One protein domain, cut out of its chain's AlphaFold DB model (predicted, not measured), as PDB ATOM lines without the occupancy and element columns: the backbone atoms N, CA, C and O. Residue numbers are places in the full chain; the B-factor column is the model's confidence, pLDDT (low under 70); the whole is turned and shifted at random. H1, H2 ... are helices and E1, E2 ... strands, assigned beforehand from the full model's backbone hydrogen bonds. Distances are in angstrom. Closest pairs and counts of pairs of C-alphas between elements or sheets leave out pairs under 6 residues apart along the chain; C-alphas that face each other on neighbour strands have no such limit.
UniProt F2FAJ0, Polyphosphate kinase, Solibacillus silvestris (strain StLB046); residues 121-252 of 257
ATOM      1  N   ARG A 121      26.440  47.176  40.893       75.38
ATOM      2  CA  ARG A 121      26.063  48.140  41.925       75.38
ATOM      3  C   ARG A 121      27.261  49.013  42.264       75.38
ATOM      4  O   ARG A 121      28.403  48.600  42.060       75.38
ATOM      5  N   VAL A 122      27.014  50.197  42.805       77.38
ATOM      6  CA  VAL A 122      28.071  50.995  43.432       77.38
ATOM      7  C   VAL A 122      28.109  50.626  44.907       77.38
ATOM      8  O   VAL A 122      27.088  50.658  45.590       77.38
ATOM      9  N   ASP A 123      29.277  50.215  45.387       77.69
ATOM     10  CA  ASP A 123      29.485  49.966  46.806       77.69
ATOM     11  C   ASP A 123      29.391  51.299  47.576       77.69
ATOM     12  O   ASP A 123      30.150  52.224  47.272       77.69
ATOM     13  N   PRO A 124      28.473  51.436  48.548       74.81
ATOM     14  CA  PRO A 124      28.197  52.721  49.189       74.81
ATOM     15  C   PRO A 124      29.319  53.187  50.128       74.81
ATOM     16  O   PRO A 124      29.380  54.367  50.464       74.81
ATOM     17  N   GLU A 125      30.200  52.286  50.569       86.12
ATOM     18  CA  GLU A 125      31.301  52.616  51.477       86.12
ATOM     19  C   GLU A 125      32.560  53.032  50.709       86.12
ATOM     20  O   GLU A 125      33.291  53.931  51.129       86.12
ATOM     21  N   THR A 126      32.817  52.384  49.573       87.69
ATOM     22  CA  THR A 126      34.044  52.554  48.780       87.69
ATOM     23  C   THR A 126      33.840  53.363  47.501       87.69
ATOM     24  O   THR A 126      34.822  53.813  46.909       87.69
ATOM     25  N   ASN A 127      32.592  53.575  47.078       80.31
ATOM     26  CA  ASN A 127      32.208  54.196  45.808       80.31
ATOM     27  C   ASN A 127      32.793  53.484  44.569       80.31
ATOM     28  O   ASN A 127      33.035  54.100  43.530       80.31
ATOM     29  N   ILE A 128      33.067  52.181  44.684       81.38
ATOM     30  CA  ILE A 128      33.602  51.349  43.601       81.38
ATOM     31  C   ILE A 128      32.448  50.600  42.930       81.38
ATOM     32  O   ILE A 128      31.570  50.059  43.602       81.38
ATOM     33  N   ARG A 129      32.461  50.536  41.592       80.94
ATOM     34  CA  ARG A 129      31.551  49.669  40.832       80.94
ATOM     35  C   ARG A 129      31.903  48.211  41.114       80.94
ATOM     36  O   ARG A 129      33.000  47.763  40.785       80.94
ATOM     37  N   VAL A 130      30.957  47.482  41.688       81.75
ATOM     38  CA  VAL A 130      31.042  46.043  41.929       81.75
ATOM     39  C   VAL A 130      30.208  45.343  40.870       81.75
ATOM     40  O   VAL A 130      29.024  45.646  40.706       81.75
ATOM     41  N   GLU A 131      30.836  44.429  40.137       84.44
ATOM     42  CA  GLU A 131      30.144  43.585  39.166       84.44
ATOM     43  C   GLU A 131      29.384  42.470  39.876       84.44
ATOM     44  O   GLU A 131      29.818  41.953  40.909       84.44
ATOM     45  N   TYR A 132      28.228  42.132  39.323       82.62
ATOM     46  CA  TYR A 132      27.379  41.077  39.833       82.62
ATOM     47  C   TYR A 132      28.083  39.717  39.752       82.62
ATOM     48  O   TYR A 132      28.760  39.382  38.776       82.62
ATOM     49  N   ASP A 133      27.909  38.923  40.804       83.69
ATOM     50  CA  ASP A 133      28.357  37.541  40.843       83.69
ATOM     51  C   ASP A 133      27.227  36.607  40.402       83.69
ATOM     52  O   ASP A 133      26.270  36.408  41.141       83.69
ATOM     53  N   PHE A 134      27.372  35.979  39.235       85.69
ATOM     54  CA  PHE A 134      26.388  35.063  38.639       85.69
ATOM     55  C   PHE A 134      26.137  33.757  39.422       85.69
ATOM     56  O   PHE A 134      25.504  32.848  38.892       85.69
ATOM     57  N   SER A 135      26.609  33.634  40.666       85.44
ATOM     58  CA  SER A 135      26.430  32.440  41.502       85.44
ATOM     59  C   SER A 135      25.049  32.334  42.170       85.44
ATOM     60  O   SER A 135      24.770  31.309  42.799       85.44
ATOM     61  N   ASP A 136      24.190  33.355  42.048       89.12
ATOM     62  CA  ASP A 136      22.786  33.318  42.478       89.12
ATOM     63  C   ASP A 136      21.862  32.949  41.292       89.12
ATOM     64  O   ASP A 136      21.531  33.798  40.456       89.12
ATOM     65  N   PRO A 137      21.422  31.681  41.191       89.94
ATOM     66  CA  PRO A 137      20.607  31.216  40.070       89.94
ATOM     67  C   PRO A 137      19.189  31.802  40.082       89.94
ATOM     68  O   PRO A 137      18.590  31.978  39.022       89.94
ATOM     69  N   ASN A 138      18.652  32.129  41.260       91.00
ATOM     70  CA  ASN A 138      17.322  32.710  41.420       91.00
ATOM     71  C   ASN A 138      17.291  34.145  40.886       91.00
ATOM     72  O   ASN A 138      16.366  34.515  40.158       91.00
ATOM     73  N   TYR A 139      18.337  34.925  41.172       90.56
ATOM     74  CA  TYR A 139      18.519  36.232  40.549       90.56
ATOM     75  C   TYR A 139      18.766  36.129  39.042       90.56
ATOM     76  O   TYR A 139      18.200  36.912  38.277       90.56
ATOM     77  N   ASN A 140      19.583  35.166  38.595       92.56
ATOM     78  CA  ASN A 140      19.851  34.983  37.167       92.56
ATOM     79  C   ASN A 140      18.549  34.765  36.381       92.56
ATOM     80  O   ASN A 140      18.352  35.368  35.327       92.56
ATOM     81  N   LEU A 141      17.639  33.954  36.930       93.19
ATOM     82  CA  LEU A 141      16.323  33.704  36.351       93.19
ATOM     83  C   LEU A 141      15.438  34.959  36.337       93.19
ATOM     84  O   LEU A 141      14.887  35.300  35.292       93.19
ATOM     85  N   PHE A 142      15.366  35.685  37.455       91.38
ATOM     86  CA  PHE A 142      14.642  36.959  37.547       91.38
ATOM     87  C   PHE A 142      15.132  37.969  36.494       91.38
ATOM     88  O   PHE A 142      14.343  38.591  35.780       91.38
ATOM     89  N   ALA A 143      16.452  38.120  36.357       90.00
ATOM     90  CA  ALA A 143      17.053  39.038  35.397       90.00
ATOM     91  C   ALA A 143      16.801  38.601  33.942       90.00
ATOM     92  O   ALA A 143      16.598  39.455  33.075       90.00
ATOM     93  N   ALA A 144      16.779  37.292  33.671       93.69
ATOM     94  CA  ALA A 144      16.464  36.754  32.351       93.69
ATOM     95  C   ALA A 144      15.001  37.039  31.978       93.69
ATOM     96  O   ALA A 144      14.740  37.541  30.884       93.69
ATOM     97  N   HIS A 145      14.067  36.801  32.905       92.56
ATOM     98  CA  HIS A 145      12.650  37.121  32.726       92.56
ATOM     99  C   HIS A 145      12.448  38.613  32.435       92.56
ATOM    100  O   HIS A 145      11.835  38.960  31.427       92.56
ATOM    101  N   LEU A 146      13.053  39.501  33.230       87.94
ATOM    102  CA  LEU A 146      12.994  40.944  32.994       87.94
ATOM    103  C   LEU A 146      13.432  41.327  31.566       87.94
ATOM    104  O   LEU A 146      12.762  42.103  30.880       87.94
ATOM    105  N   LYS A 147      14.572  40.804  31.105       87.25
ATOM    106  CA  LYS A 147      15.103  41.119  29.770       87.25
ATOM    107  C   LYS A 147      14.201  40.570  28.662       87.25
ATOM    108  O   LYS A 147      13.980  41.262  27.670       87.25
ATOM    109  N   ALA A 148      13.628  39.382  28.845       90.00
ATOM    110  CA  ALA A 148      12.662  38.812  27.908       90.00
ATOM    111  C   ALA A 148      11.362  39.632  27.845       90.00
ATOM    112  O   ALA A 148      10.849  39.894  26.754       90.00
ATOM    113  N   ALA A 149      10.878  40.128  28.986       85.50
ATOM    114  CA  ALA A 149       9.736  41.036  29.047       85.50
ATOM    115  C   ALA A 149      10.025  42.370  28.333       85.50
ATOM    116  O   ALA A 149       9.160  42.910  27.647       85.50
ATOM    117  N   ALA A 150      11.253  42.889  28.431       80.56
ATOM    118  CA  ALA A 150      11.662  44.095  27.709       80.56
ATOM    119  C   ALA A 150      11.737  43.878  26.183       80.56
ATOM    120  O   ALA A 150      11.350  44.761  25.418       80.56
ATOM    121  N   ILE A 151      12.204  42.708  25.725       83.62
ATOM    122  CA  ILE A 151      12.240  42.350  24.293       83.62
ATOM    123  C   ILE A 151      10.827  42.231  23.711       83.62
ATOM    124  O   ILE A 151      10.590  42.675  22.588       83.62
ATOM    125  N   THR A 152       9.902  41.645  24.469       81.44
ATOM    126  CA  THR A 152       8.507  41.402  24.054       81.44
ATOM    127  C   THR A 152       7.569  42.575  24.340       81.44
ATOM    128  O   THR A 152       6.359  42.453  24.181       81.44
ATOM    129  N   GLU A 153       8.112  43.727  24.747       76.38
ATOM    130  CA  GLU A 153       7.338  44.935  25.055       76.38
ATOM    131  C   GLU A 153       6.287  44.712  26.169       76.38
ATOM    132  O   GLU A 153       5.260  45.383  26.191       76.38
ATOM    133  N   ASN A 154       6.530  43.782  27.102       71.75
ATOM    134  CA  ASN A 154       5.737  43.582  28.326       71.75
ATOM    135  C   ASN A 154       6.251  44.435  29.511       71.75
ATOM    136  O   ASN A 154       5.601  44.503  30.560       71.75
ATOM    137  N   ALA A 155       7.396  45.110  29.339       70.00
ATOM    138  CA  ALA A 155       7.972  46.083  30.267       70.00
ATOM    139  C   ALA A 155       8.639  47.255  29.511       70.00
ATOM    140  O   ALA A 155       9.315  47.036  28.504       70.00
ATOM    141  N   ILE A 156       8.500  48.495  30.011       60.97
ATOM    142  CA  ILE A 156       9.144  49.687  29.420       60.97
ATOM    143  C   ILE A 156      10.425  50.025  30.189       60.97
ATOM    144  O   ILE A 156      10.401  50.345  31.379       60.97
ATOM    145  N   PHE A 157      11.550  50.024  29.473       57.78
ATOM    146  CA  PHE A 157      12.868  50.367  30.002       57.78
ATOM    147  C   PHE A 157      13.272  51.809  29.632       57.78
ATOM    148  O   PHE A 157      13.386  52.136  28.452       57.78
ATOM    149  N   MET A 158      13.520  52.675  30.627       50.41
ATOM    150  CA  MET A 158      13.862  54.094  30.396       50.41
ATOM    151  C   MET A 158      15.306  54.335  29.924       50.41
ATOM    152  O   MET A 158      15.551  55.323  29.232       50.41
ATOM    153  N   GLY A 159      16.259  53.446  30.225       43.88
ATOM    154  CA  GLY A 159      17.672  53.654  29.862       43.88
ATOM    155  C   GLY A 159      17.970  53.504  28.361       43.88
ATOM    156  O   GLY A 159      18.914  54.098  27.849       43.88
ATOM    157  N   ALA A 160      17.140  52.766  27.619       39.34
ATOM    158  CA  ALA A 160      17.234  52.679  26.157       39.34
ATOM    159  C   ALA A 160      16.415  53.767  25.445       39.34
ATOM    160  O   ALA A 160      16.476  53.889  24.223       39.34
ATOM    161  N   VAL A 161      15.598  54.512  26.196       40.09
ATOM    162  CA  VAL A 161      14.434  55.184  25.641       40.09
ATOM    163  C   VAL A 161      14.071  56.411  26.480       40.09
ATOM    164  O   VAL A 161      13.180  56.384  27.333       40.09
ATOM    165  N   ARG A 162      14.662  57.564  26.154       37.12
ATOM    166  CA  ARG A 162      13.913  58.818  26.318       37.12
ATOM    167  C   ARG A 162      12.769  58.813  25.294       37.12
ATOM    168  O   ARG A 162      12.906  59.368  24.214       37.12
ATOM    169  N   GLY A 163      11.647  58.192  25.664       38.88
ATOM    170  CA  GLY A 163      10.367  58.214  24.949       38.88
ATOM    171  C   GLY A 163      10.091  57.006  24.052       38.88
ATOM    172  O   GLY A 163      10.589  56.975  22.947       38.88
ATOM    173  N   ASN A 164       9.283  56.044  24.518       43.78
ATOM    174  CA  ASN A 164       8.552  54.996  23.769       43.78
ATOM    175  C   ASN A 164       9.185  54.333  22.512       43.78
ATOM    176  O   ASN A 164       8.459  53.785  21.682       43.78
ATOM    177  N   GLU A 165      10.496  54.377  22.318       48.66
ATOM    178  CA  GLU A 165      11.203  53.740  21.216       48.66
ATOM    179  C   GLU A 165      11.423  52.256  21.512       48.66
ATOM    180  O   GLU A 165      11.945  51.858  22.547       48.66
ATOM    181  N   ILE A 166      11.002  51.416  20.571       54.25
ATOM    182  CA  ILE A 166      11.222  49.969  20.600       54.25
ATOM    183  C   ILE A 166      12.735  49.714  20.725       54.25
ATOM    184  O   ILE A 166      13.483  50.373  19.991       54.25
ATOM    185  N   PRO A 167      13.199  48.739  21.540       59.75
ATOM    186  CA  PRO A 167      14.609  48.378  21.612       59.75
ATOM    187  C   PRO A 167      15.243  48.310  20.220       59.75
ATOM    188  O   PRO A 167      14.699  47.703  19.277       59.75
ATOM    189  N   THR A 168      16.379  48.992  20.066       72.06
ATOM    190  CA  THR A 168      17.149  48.929  18.822       72.06
ATOM    191  C   THR A 168      17.569  47.484  18.574       72.06
ATOM    192  O   THR A 168      17.650  46.682  19.504       72.06
ATOM    193  N   HIS A 169      17.857  47.131  17.320       78.44
ATOM    194  CA  HIS A 169      18.337  45.782  17.009       78.44
ATOM    195  C   HIS A 169      19.587  45.415  17.836       78.44
ATOM    196  O   HIS A 169      19.698  44.293  18.308       78.44
ATOM    197  N   THR A 170      20.470  46.380  18.113       79.31
ATOM    198  CA  THR A 170      21.631  46.189  18.994       79.31
ATOM    199  C   THR A 170      21.235  45.859  20.433       79.31
ATOM    200  O   THR A 170      21.761  44.907  20.995       79.31
ATOM    201  N   ILE A 171      20.301  46.608  21.029       77.75
ATOM    202  CA  ILE A 171      19.833  46.336  22.400       77.75
ATOM    203  C   ILE A 171      19.150  44.968  22.472       77.75
ATOM    204  O   ILE A 171      19.402  44.203  23.394       77.75
ATOM    205  N   TYR A 172      18.337  44.645  21.470       82.88
ATOM    206  CA  TYR A 172      17.685  43.347  21.336       82.88
ATOM    207  C   TYR A 172      18.690  42.183  21.340       82.88
ATOM    208  O   TYR A 172      18.570  41.273  22.156       82.88
ATOM    209  N   ILE A 173      19.715  42.239  20.482       86.06
ATOM    210  CA  ILE A 173      20.759  41.206  20.427       86.06
ATOM    211  C   ILE A 173      21.559  41.154  21.733       86.06
ATOM    212  O   ILE A 173      21.889  40.067  22.205       86.06
ATOM    213  N   ASN A 174      21.848  42.300  22.354       85.38
ATOM    214  CA  ASN A 174      22.530  42.328  23.647       85.38
ATOM    215  C   ASN A 174      21.710  41.608  24.725       85.38
ATOM    216  O   ASN A 174      22.249  40.751  25.416       85.38
ATOM    217  N   TYR A 175      20.409  41.884  24.822       88.94
ATOM    218  CA  TYR A 175      19.545  41.226  25.802       88.94
ATOM    219  C   TYR A 175      19.420  39.723  25.566       88.94
ATOM    220  O   TYR A 175      19.442  38.976  26.534       88.94
ATOM    221  N   LEU A 176      19.361  39.256  24.318       92.81
ATOM    222  CA  LEU A 176      19.374  37.817  24.030       92.81
ATOM    223  C   LEU A 176      20.677  37.143  24.478       92.81
ATOM    224  O   LEU A 176      20.634  36.087  25.104       92.81
ATOM    225  N   ASN A 177      21.830  37.764  24.215       93.38
ATOM    226  CA  ASN A 177      23.118  37.248  24.691       93.38
ATOM    227  C   ASN A 177      23.197  37.231  26.224       93.38
ATOM    228  O   ASN A 177      23.719  36.287  26.810       93.38
ATOM    229  N   GLU A 178      22.668  38.261  26.884       91.69
ATOM    230  CA  GLU A 178      22.619  38.333  28.344       91.69
ATOM    231  C   GLU A 178      21.654  37.306  28.944       91.69
ATOM    232  O   GLU A 178      21.990  36.696  29.953       91.69
ATOM    233  N   ILE A 179      20.489  37.074  28.327       94.75
ATOM    234  CA  ILE A 179      19.571  35.995  28.719       94.75
ATOM    235  C   ILE A 179      20.306  34.660  28.639       94.75
ATOM    236  O   ILE A 179      20.332  33.929  29.623       94.75
ATOM    237  N   LEU A 180      20.959  34.362  27.512       95.50
ATOM    238  CA  LEU A 180      21.695  33.112  27.349       95.50
ATOM    239  C   LEU A 180      22.784  32.952  28.421       95.50
ATOM    240  O   LEU A 180      22.838  31.921  29.086       95.50
ATOM    241  N   LEU A 181      23.577  34.003  28.656       93.12
ATOM    242  CA  LEU A 181      24.590  34.028  29.712       93.12
ATOM    243  C   LEU A 181      23.987  33.729  31.091       93.12
ATOM    244  O   LEU A 181      24.537  32.921  31.838       93.12
ATOM    245  N   LEU A 182      22.873  34.369  31.447       93.94
ATOM    246  CA  LEU A 182      22.205  34.156  32.730       93.94
ATOM    247  C   LEU A 182      21.727  32.712  32.876       93.94
ATOM    248  O   LEU A 182      21.986  32.089  33.905       93.94
ATOM    249  N   LEU A 183      21.078  32.167  31.845       94.06
ATOM    250  CA  LEU A 183      20.582  30.793  31.853       94.06
ATOM    251  C   LEU A 183      21.728  29.775  31.916       94.06
ATOM    252  O   LEU A 183      21.595  28.738  32.566       94.06
ATOM    253  N   ASP A 184      22.867  30.043  31.279       92.81
ATOM    254  CA  ASP A 184      24.055  29.181  31.338       92.81
ATOM    255  C   ASP A 184      24.716  29.127  32.711       92.81
ATOM    256  O   ASP A 184      25.351  28.127  33.041       92.81
ATOM    257  N   ASN A 185      24.481  30.133  33.550       91.25
ATOM    258  CA  ASN A 185      24.909  30.137  34.947       91.25
ATOM    259  C   ASN A 185      23.874  29.511  35.903       91.25
ATOM    260  O   ASN A 185      24.031  29.603  37.121       91.25
ATOM    261  N   ILE A 186      22.822  28.872  35.383       90.12
ATOM    262  CA  ILE A 186      21.845  28.121  36.176       90.12
ATOM    263  C   ILE A 186      22.067  26.625  35.965       90.12
ATOM    264  O   ILE A 186      22.016  26.127  34.836       90.12
ATOM    265  N   GLU A 187      22.256  25.896  37.065       85.19
ATOM    266  CA  GLU A 187      22.248  24.437  37.032       85.19
ATOM    267  C   GLU A 187      20.791  23.925  37.010       85.19
ATOM    268  O   GLU A 187      20.017  24.249  37.920       85.19
ATOM    269  N   PRO A 188      20.383  23.145  35.991       73.19
ATOM    270  CA  PRO A 188      19.034  22.592  35.919       73.19
ATOM    271  C   PRO A 188      18.770  21.598  37.055       73.19
ATOM    272  O   PRO A 188      19.585  20.720  37.330       73.19
ATOM    273  N   SER A 189      17.586  21.686  37.660       74.62
ATOM    274  CA  SER A 189      17.035  20.620  38.503       74.62
ATOM    275  C   SER A 189      16.281  19.598  37.645       74.62
ATOM    276  O   SER A 189      15.852  19.914  36.537       74.62
ATOM    277  N   GLU A 190      16.070  18.377  38.149       72.88
ATOM    278  CA  GLU A 190      15.310  17.342  37.421       72.88
ATOM    279  C   GLU A 190      13.854  17.743  37.126       72.88
ATOM    280  O   GLU A 190      13.288  17.277  36.143       72.88
ATOM    281  N   GLU A 191      13.247  18.590  37.964       72.25
ATOM    282  CA  GLU A 191      11.821  18.933  37.882       72.25
ATOM    283  C   GLU A 191      11.483  19.797  36.661       72.25
ATOM    284  O   GLU A 191      10.444  19.573  36.056       72.25
ATOM    285  N   ASN A 192      12.362  20.733  36.288       70.88
ATOM    286  CA  ASN A 192      12.102  21.718  35.227       70.88
ATOM    287  C   ASN A 192      13.295  21.851  34.258       70.88
ATOM    288  O   ASN A 192      13.610  22.929  33.742       70.88
ATOM    289  N   ILE A 193      14.033  20.747  34.065       82.38
ATOM    290  CA  ILE A 193      15.150  20.678  33.114       82.38
ATOM    291  C   ILE A 193      14.674  20.932  31.684       82.38
ATOM    292  O   ILE A 193      15.429  21.495  30.894       82.38
ATOM    293  N   GLU A 194      13.446  20.529  31.351       85.56
ATOM    294  CA  GLU A 194      12.876  20.666  30.012       85.56
ATOM    295  C   GLU A 194      12.647  22.139  29.670       85.56
ATOM    296  O   GLU A 194      13.193  22.617  28.679       85.56
ATOM    297  N   GLU A 195      11.966  22.886  30.537       90.25
ATOM    298  CA  GLU A 195      11.656  24.305  30.372       90.25
ATOM    299  C   GLU A 195      12.929  25.157  30.335       90.25
ATOM    300  O   GLU A 195      13.102  25.992  29.444       90.25
ATOM    301  N   LEU A 196      13.878  24.913  31.253       88.81
ATOM    302  CA  LEU A 196      15.153  25.637  31.248       88.81
ATOM    303  C   LEU A 196      15.964  25.329  29.978       88.81
ATOM    304  O   LEU A 196      16.579  26.225  29.397       88.81
ATOM    305  N   THR A 197      15.952  24.073  29.520       90.38
ATOM    306  CA  THR A 197      16.612  23.678  28.268       90.38
ATOM    307  C   THR A 197      15.935  24.326  27.063       90.38
ATOM    308  O   THR A 197      16.626  24.834  26.180       90.38
ATOM    309  N   GLN A 198      14.604  24.366  27.036       91.81
ATOM    310  CA  GLN A 198      13.829  24.985  25.968       91.81
ATOM    311  C   GLN A 198      14.104  26.490  25.882       91.81
ATOM    312  O   GLN A 198      14.379  26.988  24.792       91.81
ATOM    313  N   ALA A 199      14.135  27.208  27.010       94.69
ATOM    314  CA  ALA A 199      14.471  28.634  27.037       94.69
ATOM    315  C   ALA A 199      15.866  28.911  26.448       94.69
ATOM    316  O   ALA A 199      16.031  29.819  25.625       94.69
ATOM    317  N   LYS A 200      16.871  28.094  26.802       94.62
ATOM    318  CA  LYS A 200      18.223  28.183  26.224       94.62
ATOM    319  C   LYS A 200      18.219  27.926  24.722       94.62
ATOM    320  O   LYS A 200      18.804  28.697  23.967       94.62
ATOM    321  N   GLN A 201      17.540  26.867  24.284       93.62
ATOM    322  CA  GLN A 201      17.461  26.493  22.872       93.62
ATOM    323  C   GLN A 201      16.766  27.562  22.032       93.62
ATOM    324  O   GLN A 201      17.272  27.904  20.967       93.62
ATOM    325  N   ILE A 202      15.650  28.121  22.510       95.31
ATOM    326  CA  ILE A 202      14.963  29.224  21.832       95.31
ATOM    327  C   ILE A 202      15.892  30.434  21.731       95.31
ATOM    328  O   ILE A 202      16.062  30.973  20.642       95.31
ATOM    329  N   THR A 203      16.536  30.831  22.834       95.81
ATOM    330  CA  THR A 203      17.436  31.995  22.848       95.81
ATOM    331  C   THR A 203      18.594  31.819  21.863       95.81
ATOM    332  O   THR A 203      18.847  32.701  21.043       95.81
ATOM    333  N   GLN A 204      19.252  30.656  21.889       95.12
ATOM    334  CA  GLN A 204      20.339  30.331  20.967       95.12
ATOM    335  C   GLN A 204      19.858  30.326  19.514       95.12
ATOM    336  O   GLN A 204      20.490  30.924  18.650       95.12
ATOM    337  N   ARG A 205      18.704  29.712  19.243       91.94
ATOM    338  CA  ARG A 205      18.125  29.649  17.901       91.94
ATOM    339  C   ARG A 205      17.802  31.034  17.350       91.94
ATOM    340  O   ARG A 205      18.078  31.307  16.189       91.94
ATOM    341  N   VAL A 206      17.231  31.909  18.174       91.56
ATOM    342  CA  VAL A 206      16.928  33.293  17.790       91.56
ATOM    343  C   VAL A 206      18.199  34.045  17.396       91.56
ATOM    344  O   VAL A 206      18.173  34.796  16.422       91.56
ATOM    345  N   LEU A 207      19.297  33.831  18.127       91.12
ATOM    346  CA  LEU A 207      20.603  34.414  17.814       91.12
ATOM    347  C   LEU A 207      21.193  33.835  16.518       91.12
ATOM    348  O   LEU A 207      21.617  34.600  15.657       91.12
ATOM    349  N   ASP A 208      21.183  32.510  16.362       92.19
ATOM    350  CA  ASP A 208      21.807  31.809  15.231       92.19
ATOM    351  C   ASP A 208      21.068  32.032  13.905       92.19
ATOM    352  O   ASP A 208      21.690  32.177  12.853       92.19
ATOM    353  N   GLU A 209      19.733  32.044  13.944       90.69
ATOM    354  CA  GLU A 209      18.872  32.237  12.772       90.69
ATOM    355  C   GLU A 209      18.540  33.722  12.523       90.69
ATOM    356  O   GLU A 209      17.778  34.030  11.606       90.69
ATOM    357  N   GLU A 210      19.087  34.643  13.328       88.31
ATOM    358  CA  GLU A 210      18.804  36.087  13.282       88.31
ATOM    359  C   GLU A 210      17.292  36.396  13.274       88.31
ATOM    360  O   GLU A 210      16.792  37.242  12.520       88.31
ATOM    361  N   ILE A 211      16.534  35.685  14.117       82.50
ATOM    362  CA  ILE A 211      15.071  35.769  14.142       82.50
ATOM    363  C   ILE A 211      14.624  37.194  14.494       82.50
ATOM    364  O   ILE A 211      15.171  37.876  15.368       82.50
ATOM    365  N   SER A 212      13.585  37.648  13.790       82.56
ATOM    366  CA  SER A 212      13.002  38.978  13.948       82.56
ATOM    367  C   SER A 212      12.455  39.205  15.358       82.56
ATOM    368  O   SER A 212      11.752  38.365  15.906       82.56
ATOM    369  N   LYS A 213      12.627  40.424  15.881       75.94
ATOM    370  CA  LYS A 213      12.088  40.858  17.185       75.94
ATOM    371  C   LYS A 213      10.557  40.814  17.331       75.94
ATOM    372  O   LYS A 213      10.036  41.127  18.388       75.94
ATOM    373  N   ARG A 214       9.828  40.535  16.248       76.94
ATOM    374  CA  ARG A 214       8.360  40.387  16.233       76.94
ATOM    375  C   ARG A 214       7.920  38.942  16.021       76.94
ATOM    376  O   ARG A 214       6.747  38.701  15.740       76.94
ATOM    377  N   ASP A 215       8.866  38.014  16.033       84.62
ATOM    378  CA  ASP A 215       8.557  36.607  15.889       84.62
ATOM    379  C   ASP A 215       7.885  36.087  17.174       84.62
ATOM    380  O   ASP A 215       8.403  36.341  18.265       84.62
ATOM    381  N   PRO A 216       6.753  35.365  17.070       84.88
ATOM    382  CA  PRO A 216       6.053  34.808  18.227       84.88
ATOM    383  C   PRO A 216       6.897  33.869  19.098       84.88
ATOM    384  O   PRO A 216       6.540  33.636  20.248       84.88
ATOM    385  N   ILE A 217       8.016  33.338  18.591       87.62
ATOM    386  CA  ILE A 217       8.933  32.518  19.396       87.62
ATOM    387  C   ILE A 217       9.515  33.290  20.596       87.62
ATOM    388  O   ILE A 217       9.904  32.696  21.598       87.62
ATOM    389  N   LEU A 218       9.553  34.624  20.527       85.12
ATOM    390  CA  LEU A 218       9.991  35.471  21.637       85.12
ATOM    391  C   LEU A 218       8.931  35.576  22.733       85.12
ATOM    392  O   LEU A 218       9.286  35.642  23.908       85.12
ATOM    393  N   ASP A 219       7.648  35.539  22.364       84.88
ATOM    394  CA  ASP A 219       6.557  35.442  23.336       84.88
ATOM    395  C   ASP A 219       6.619  34.090  24.059       84.88
ATOM    396  O   ASP A 219       6.406  34.026  25.266       84.88
ATOM    397  N   GLU A 220       6.977  33.015  23.348       89.75
ATOM    398  CA  GLU A 220       7.210  31.696  23.947       89.75
ATOM    399  C   GLU A 220       8.383  31.721  24.939       89.75
ATOM    400  O   GLU A 220       8.223  31.283  26.078       89.75
ATOM    401  N   LEU A 221       9.528  32.303  24.555       93.88
ATOM    402  CA  LEU A 221      10.666  32.498  25.461       93.88
ATOM    403  C   LEU A 221      10.259  33.263  26.726       93.88
ATOM    404  O   LEU A 221      10.601  32.856  27.835       93.88
ATOM    405  N   HIS A 222       9.537  34.371  26.556       91.62
ATOM    406  CA  HIS A 222       9.069  35.187  27.667       91.62
ATOM    407  C   HIS A 222       8.164  34.391  28.613       91.62
ATOM    408  O   HIS A 222       8.406  34.402  29.818       91.62
ATOM    409  N   MET A 223       7.186  33.652  28.083       90.06
ATOM    410  CA  MET A 223       6.268  32.850  28.897       90.06
ATOM    411  C   MET A 223       6.984  31.747  29.683       90.06
ATOM    412  O   MET A 223       6.689  31.564  30.861       90.06
ATOM    413  N   ILE A 224       7.953  31.052  29.078       93.62
ATOM    414  CA  ILE A 224       8.738  30.024  29.781       93.62
ATOM    415  C   ILE A 224       9.503  30.645  30.957       93.62
ATOM    416  O   ILE A 224       9.492  30.116  32.068       93.62
ATOM    417  N   LEU A 225      10.160  31.786  30.729       95.12
ATOM    418  CA  LEU A 225      10.920  32.472  31.775       95.12
ATOM    419  C   LEU A 225      10.016  33.027  32.878       95.12
ATOM    420  O   LEU A 225      10.397  32.969  34.045       95.12
ATOM    421  N   HIS A 226       8.827  33.510  32.522       90.94
ATOM    422  CA  HIS A 226       7.814  33.957  33.470       90.94
ATOM    423  C   HIS A 226       7.368  32.822  34.401       90.94
ATOM    424  O   HIS A 226       7.419  32.969  35.620       90.94
ATOM    425  N   GLU A 227       6.989  31.668  33.845       90.81
ATOM    426  CA  GLU A 227       6.531  30.513  34.629       90.81
ATOM    427  C   GLU A 227       7.628  29.975  35.559       90.81
ATOM    428  O   GLU A 227       7.368  29.661  36.725       90.81
ATOM    429  N   LEU A 228       8.871  29.920  35.072       92.38
ATOM    430  CA  LEU A 228      10.021  29.538  35.888       92.38
ATOM    431  C   LEU A 228      10.256  30.538  37.032       92.38
ATOM    432  O   LEU A 228      10.480  30.124  38.172       92.38
ATOM    433  N   ASP A 229      10.216  31.841  36.751       91.88
ATOM    434  CA  ASP A 229      10.432  32.888  37.753       91.88
ATOM    435  C   ASP A 229       9.342  32.859  38.838       91.88
ATOM    436  O   ASP A 229       9.664  32.828  40.028       91.88
ATOM    437  N   GLU A 230       8.063  32.760  38.453       90.31
ATOM    438  CA  GLU A 230       6.941  32.618  39.394       90.31
ATOM    439  C   GLU A 230       7.068  31.383  40.293       90.31
ATOM    440  O   GLU A 230       6.692  31.424  41.469       90.31
ATOM    441  N   TYR A 231       7.588  30.276  39.759       90.81
ATOM    442  CA  TYR A 231       7.762  29.049  40.526       90.81
ATOM    443  C   TYR A 231       8.906  29.154  41.541       90.81
ATOM    444  O   TYR A 231       8.764  28.761  42.704       90.81
ATOM    445  N   TYR A 232      10.060  29.669  41.112       90.12
ATOM    446  CA  TYR A 232      11.270  29.625  41.927       90.12
ATOM    447  C   TYR A 232      11.434  30.828  42.852       90.12
ATOM    448  O   TYR A 232      11.993  30.657  43.935       90.12
ATOM    449  N   ASN A 233      10.948  32.017  42.503       86.62
ATOM    450  CA  ASN A 233      11.190  33.226  43.288       86.62
ATOM    451  C   ASN A 233      10.005  33.610  44.183       86.62
ATOM    452  O   ASN A 233       8.849  33.589  43.781       86.62
ATOM    453  N   VAL A 234      10.294  34.034  45.422       86.38
ATOM    454  CA  VAL A 234       9.269  34.596  46.334       86.38
ATOM    455  C   VAL A 234       8.706  35.907  45.784       86.38
ATOM    456  O   VAL A 234       7.547  36.251  46.019       86.38
ATOM    457  N   LYS A 235       9.556  36.666  45.087       86.12
ATOM    458  CA  LYS A 235       9.238  37.946  44.453       86.12
ATOM    459  C   LYS A 235       9.638  37.875  42.978       86.12
ATOM    460  O   LYS A 235      10.696  38.408  42.629       86.12
ATOM    461  N   PRO A 236       8.845  37.184  42.145       86.25
ATOM    462  CA  PRO A 236       9.103  37.142  40.714       86.25
ATOM    463  C   PRO A 236       8.965  38.541  40.111       86.25
ATOM    464  O   PRO A 236       8.336  39.437  40.696       86.25
ATOM    465  N   PHE A 237       9.563  38.740  38.943       83.56
ATOM    466  CA  PHE A 237       9.322  39.931  38.149       83.56
ATOM    467  C   PHE A 237       7.850  39.975  37.731       83.56
ATOM    468  O   PHE A 237       7.269  38.979  37.313       83.56
ATOM    469  N   ILE A 238       7.242  41.149  37.876       80.25
ATOM    470  CA  ILE A 238       5.854  41.385  37.489       80.25
ATOM    471  C   ILE A 238       5.887  42.087  36.136       80.25
ATOM    472  O   ILE A 238       5.996  43.316  36.061       80.25
ATOM    473  N   ASP A 239       5.804  41.301  35.072       70.31
ATOM    474  CA  ASP A 239       5.540  41.789  33.726       70.31
ATOM    475  C   ASP A 239       4.083  42.291  33.640       70.31
ATOM    476  O   ASP A 239       3.236  41.978  34.481       70.31
ATOM    477  N   ASN A 240       3.765  43.166  32.683       61.34
ATOM    478  CA  ASN A 240       2.414  43.735  32.530       61.34
ATOM    479  C   ASN A 240       1.876  44.579  33.703       61.34
ATOM    480  O   ASN A 240       0.713  45.005  33.678       61.34
ATOM    481  N   GLY A 241       2.694  44.891  34.713       55.41
ATOM    482  CA  GLY A 241       2.335  45.901  35.697       55.41
ATOM    483  C   GLY A 241       2.029  47.216  34.979       55.41
ATOM    484  O   GLY A 241       2.792  47.641  34.116       55.41
ATOM    485  N   MET A 242       0.918  47.870  35.311       48.75
ATOM    486  CA  MET A 242       0.647  49.227  34.846       48.75
ATOM    487  C   MET A 242       0.817  50.205  36.000       48.75
ATOM    488  O   MET A 242       0.313  49.987  37.102       48.75
ATOM    489  N   THR A 243       1.513  51.305  35.739       52.16
ATOM    490  CA  THR A 243       1.430  52.514  36.560       52.16
ATOM    491  C   THR A 243      -0.031  52.964  36.662       52.16
ATOM    492  O   THR A 243      -0.863  52.639  35.811       52.16
ATOM    493  N   THR A 244      -0.361  53.748  37.690       42.84
ATOM    494  CA  THR A 244      -1.712  54.310  37.898       42.84
ATOM    495  C   THR A 244      -2.265  55.056  36.679       42.84
ATOM    496  O   THR A 244      -3.481  55.158  36.534       42.84
ATOM    497  N   ASP A 245      -1.384  55.520  35.793       45.59
ATOM    498  CA  ASP A 245      -1.709  56.278  34.587       45.59
ATOM    499  C   ASP A 245      -1.843  55.394  33.327       45.59
ATOM    500  O   ASP A 245      -2.025  55.906  32.224       45.59
ATOM    501  N   GLY A 246      -1.786  54.063  33.469       40.19
ATOM    502  CA  GLY A 246      -2.012  53.100  32.383       40.19
ATOM    503  C   GLY A 246      -0.799  52.831  31.488       40.19
ATOM    504  O   GLY A 246      -0.935  52.166  30.462       40.19
ATOM    505  N   TYR A 247       0.382  53.326  31.857       49.06
ATOM    506  CA  TYR A 247       1.647  52.957  31.213       49.06
ATOM    507  C   TYR A 247       2.209  51.693  31.849       49.06
ATOM    508  O   TYR A 247       2.055  51.522  33.057       49.06
ATOM    509  N   GLN A 248       2.893  50.846  31.078       54.22
ATOM    510  CA  GLN A 248       3.623  49.702  31.637       54.22
ATOM    511  C   GLN A 248       4.625  50.169  32.703       54.22
ATOM    512  O   GLN A 248       5.112  51.301  32.650       54.22
ATOM    513  N   VAL A 249       4.895  49.309  33.688       53.31
ATOM    514  CA  VAL A 249       5.824  49.570  34.789       53.31
ATOM    515  C   VAL A 249       7.156  50.017  34.203       53.31
ATOM    516  O   VAL A 249       7.804  49.302  33.438       53.31
ATOM    517  N   LEU A 250       7.503  51.252  34.553       53.00
ATOM    518  CA  LEU A 250       8.751  51.896  34.196       53.00
ATOM    519  C   LEU A 250       9.812  51.404  35.167       53.00
ATOM    520  O   LEU A 250       9.665  51.572  36.379       53.00
ATOM    521  N   ILE A 251      10.879  50.820  34.638       53.72
ATOM    522  CA  ILE A 251      12.050  50.495  35.447       53.72
ATOM    523  C   ILE A 251      12.994  51.695  35.356       53.72
ATOM    524  O   ILE A 251      13.455  52.003  34.248       53.72
ATOM    525  N   PRO A 252      13.213  52.426  36.467       39.19
ATOM    526  CA  PRO A 252      14.030  53.628  36.455       39.19
ATOM    527  C   PRO A 252      15.476  53.300  36.074       39.19
ATOM    528  O   PRO A 252      16.035  52.284  36.486       39.19
TER     529      PRO A 252
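What this domain is: This is residues 121 to 252 of the 257 residues of the protein "Polyphosphate kinase" of Solibacillus silvestris (strain StLB046) (UniProt F2FAJ0). Four helices, H1 to H4, make an up-and-down bundle whose contacts close a ring: H1 to H2, H2 to H3, H3 to H4 and H4 back to H1. Outside this bundle, the long link between H1 and H2 and the stretch after H4 come together in a short parallel pairing, residues 156 to 157 with 250 to 251, while E1 pairs with residues 121 to 122 away from the helices. The printed part has 132 residues, with one named strand and four named helices in the order E1, H1, H2, H3, H4, and its class is mostly helix. The whole is compact, with a radius of gyration of the C-alphas of 15.2 A, and spans 39 by 38 by 29 A.

Where its parts are: Begin with H2, residues 169 to 184, which shares the greatest helix length of 16 residues with H3 and H4. Find C-alpha 169 at (18.337, 45.782, 17.009); from there H2 runs 22.7 A to C-alpha 184. H3, residues 193 to 208, covers 22.1 A. H4, residues 217 to 232, covers 22.8 A and ends with C-alpha 232 at (11.270, 29.625, 41.927). Look back to H1, residues 137 to 151, 21.0 A long. E1, residues 129 to 131, starts with C-alpha 129 at (31.551, 49.669, 40.832).

How they stand to each other: Start from H2, which touches H1; their closest C-alphas, those of Ala 144 and Ile 179, are 4.8 A apart. These two form a helical hairpin, running opposite ways at a shallow tilt of 21 degrees. H2 and H3 form the next hairpin, opposite ways at a shallow tilt of 31 degrees, with the closest C-alphas, Leu 180 and Lys 200, 6.1 A apart. H3 and H4 form the third, opposite ways at a shallow tilt of 33 degrees, only just short of steep; look at Ala 199 and Leu 221, whose C-alphas are the closest, at 5.6 A. H4 touches H1 with the C-alphas of His 145 and Leu 225 closest, at 5.1 A; they run opposite ways at a shallow tilt of 32 degrees, only just short of steep. H1 and H3 are apart, and so are H2 and H4. E1 is apart from the four helices and pairs with no named strand; its residues 129 to 130 pair antiparallel with residues 121 to 122. In H1, H2, H3 and H4 every O i to N i+4 pair is within hydrogen-bond range.

The domain as a whole: The farthest C-alphas, those of Glu 125 and Glu 209, are 45.5 A apart, and the printed part has no cut. The link from H1 to H2, 17 residues, is long, and residues 233 to 252 after H4 hold no named element. In the B-factor column the mean pLDDT of the printed part is 79.2; look for values under 70 at residues 156 to 167 and 240 to 252.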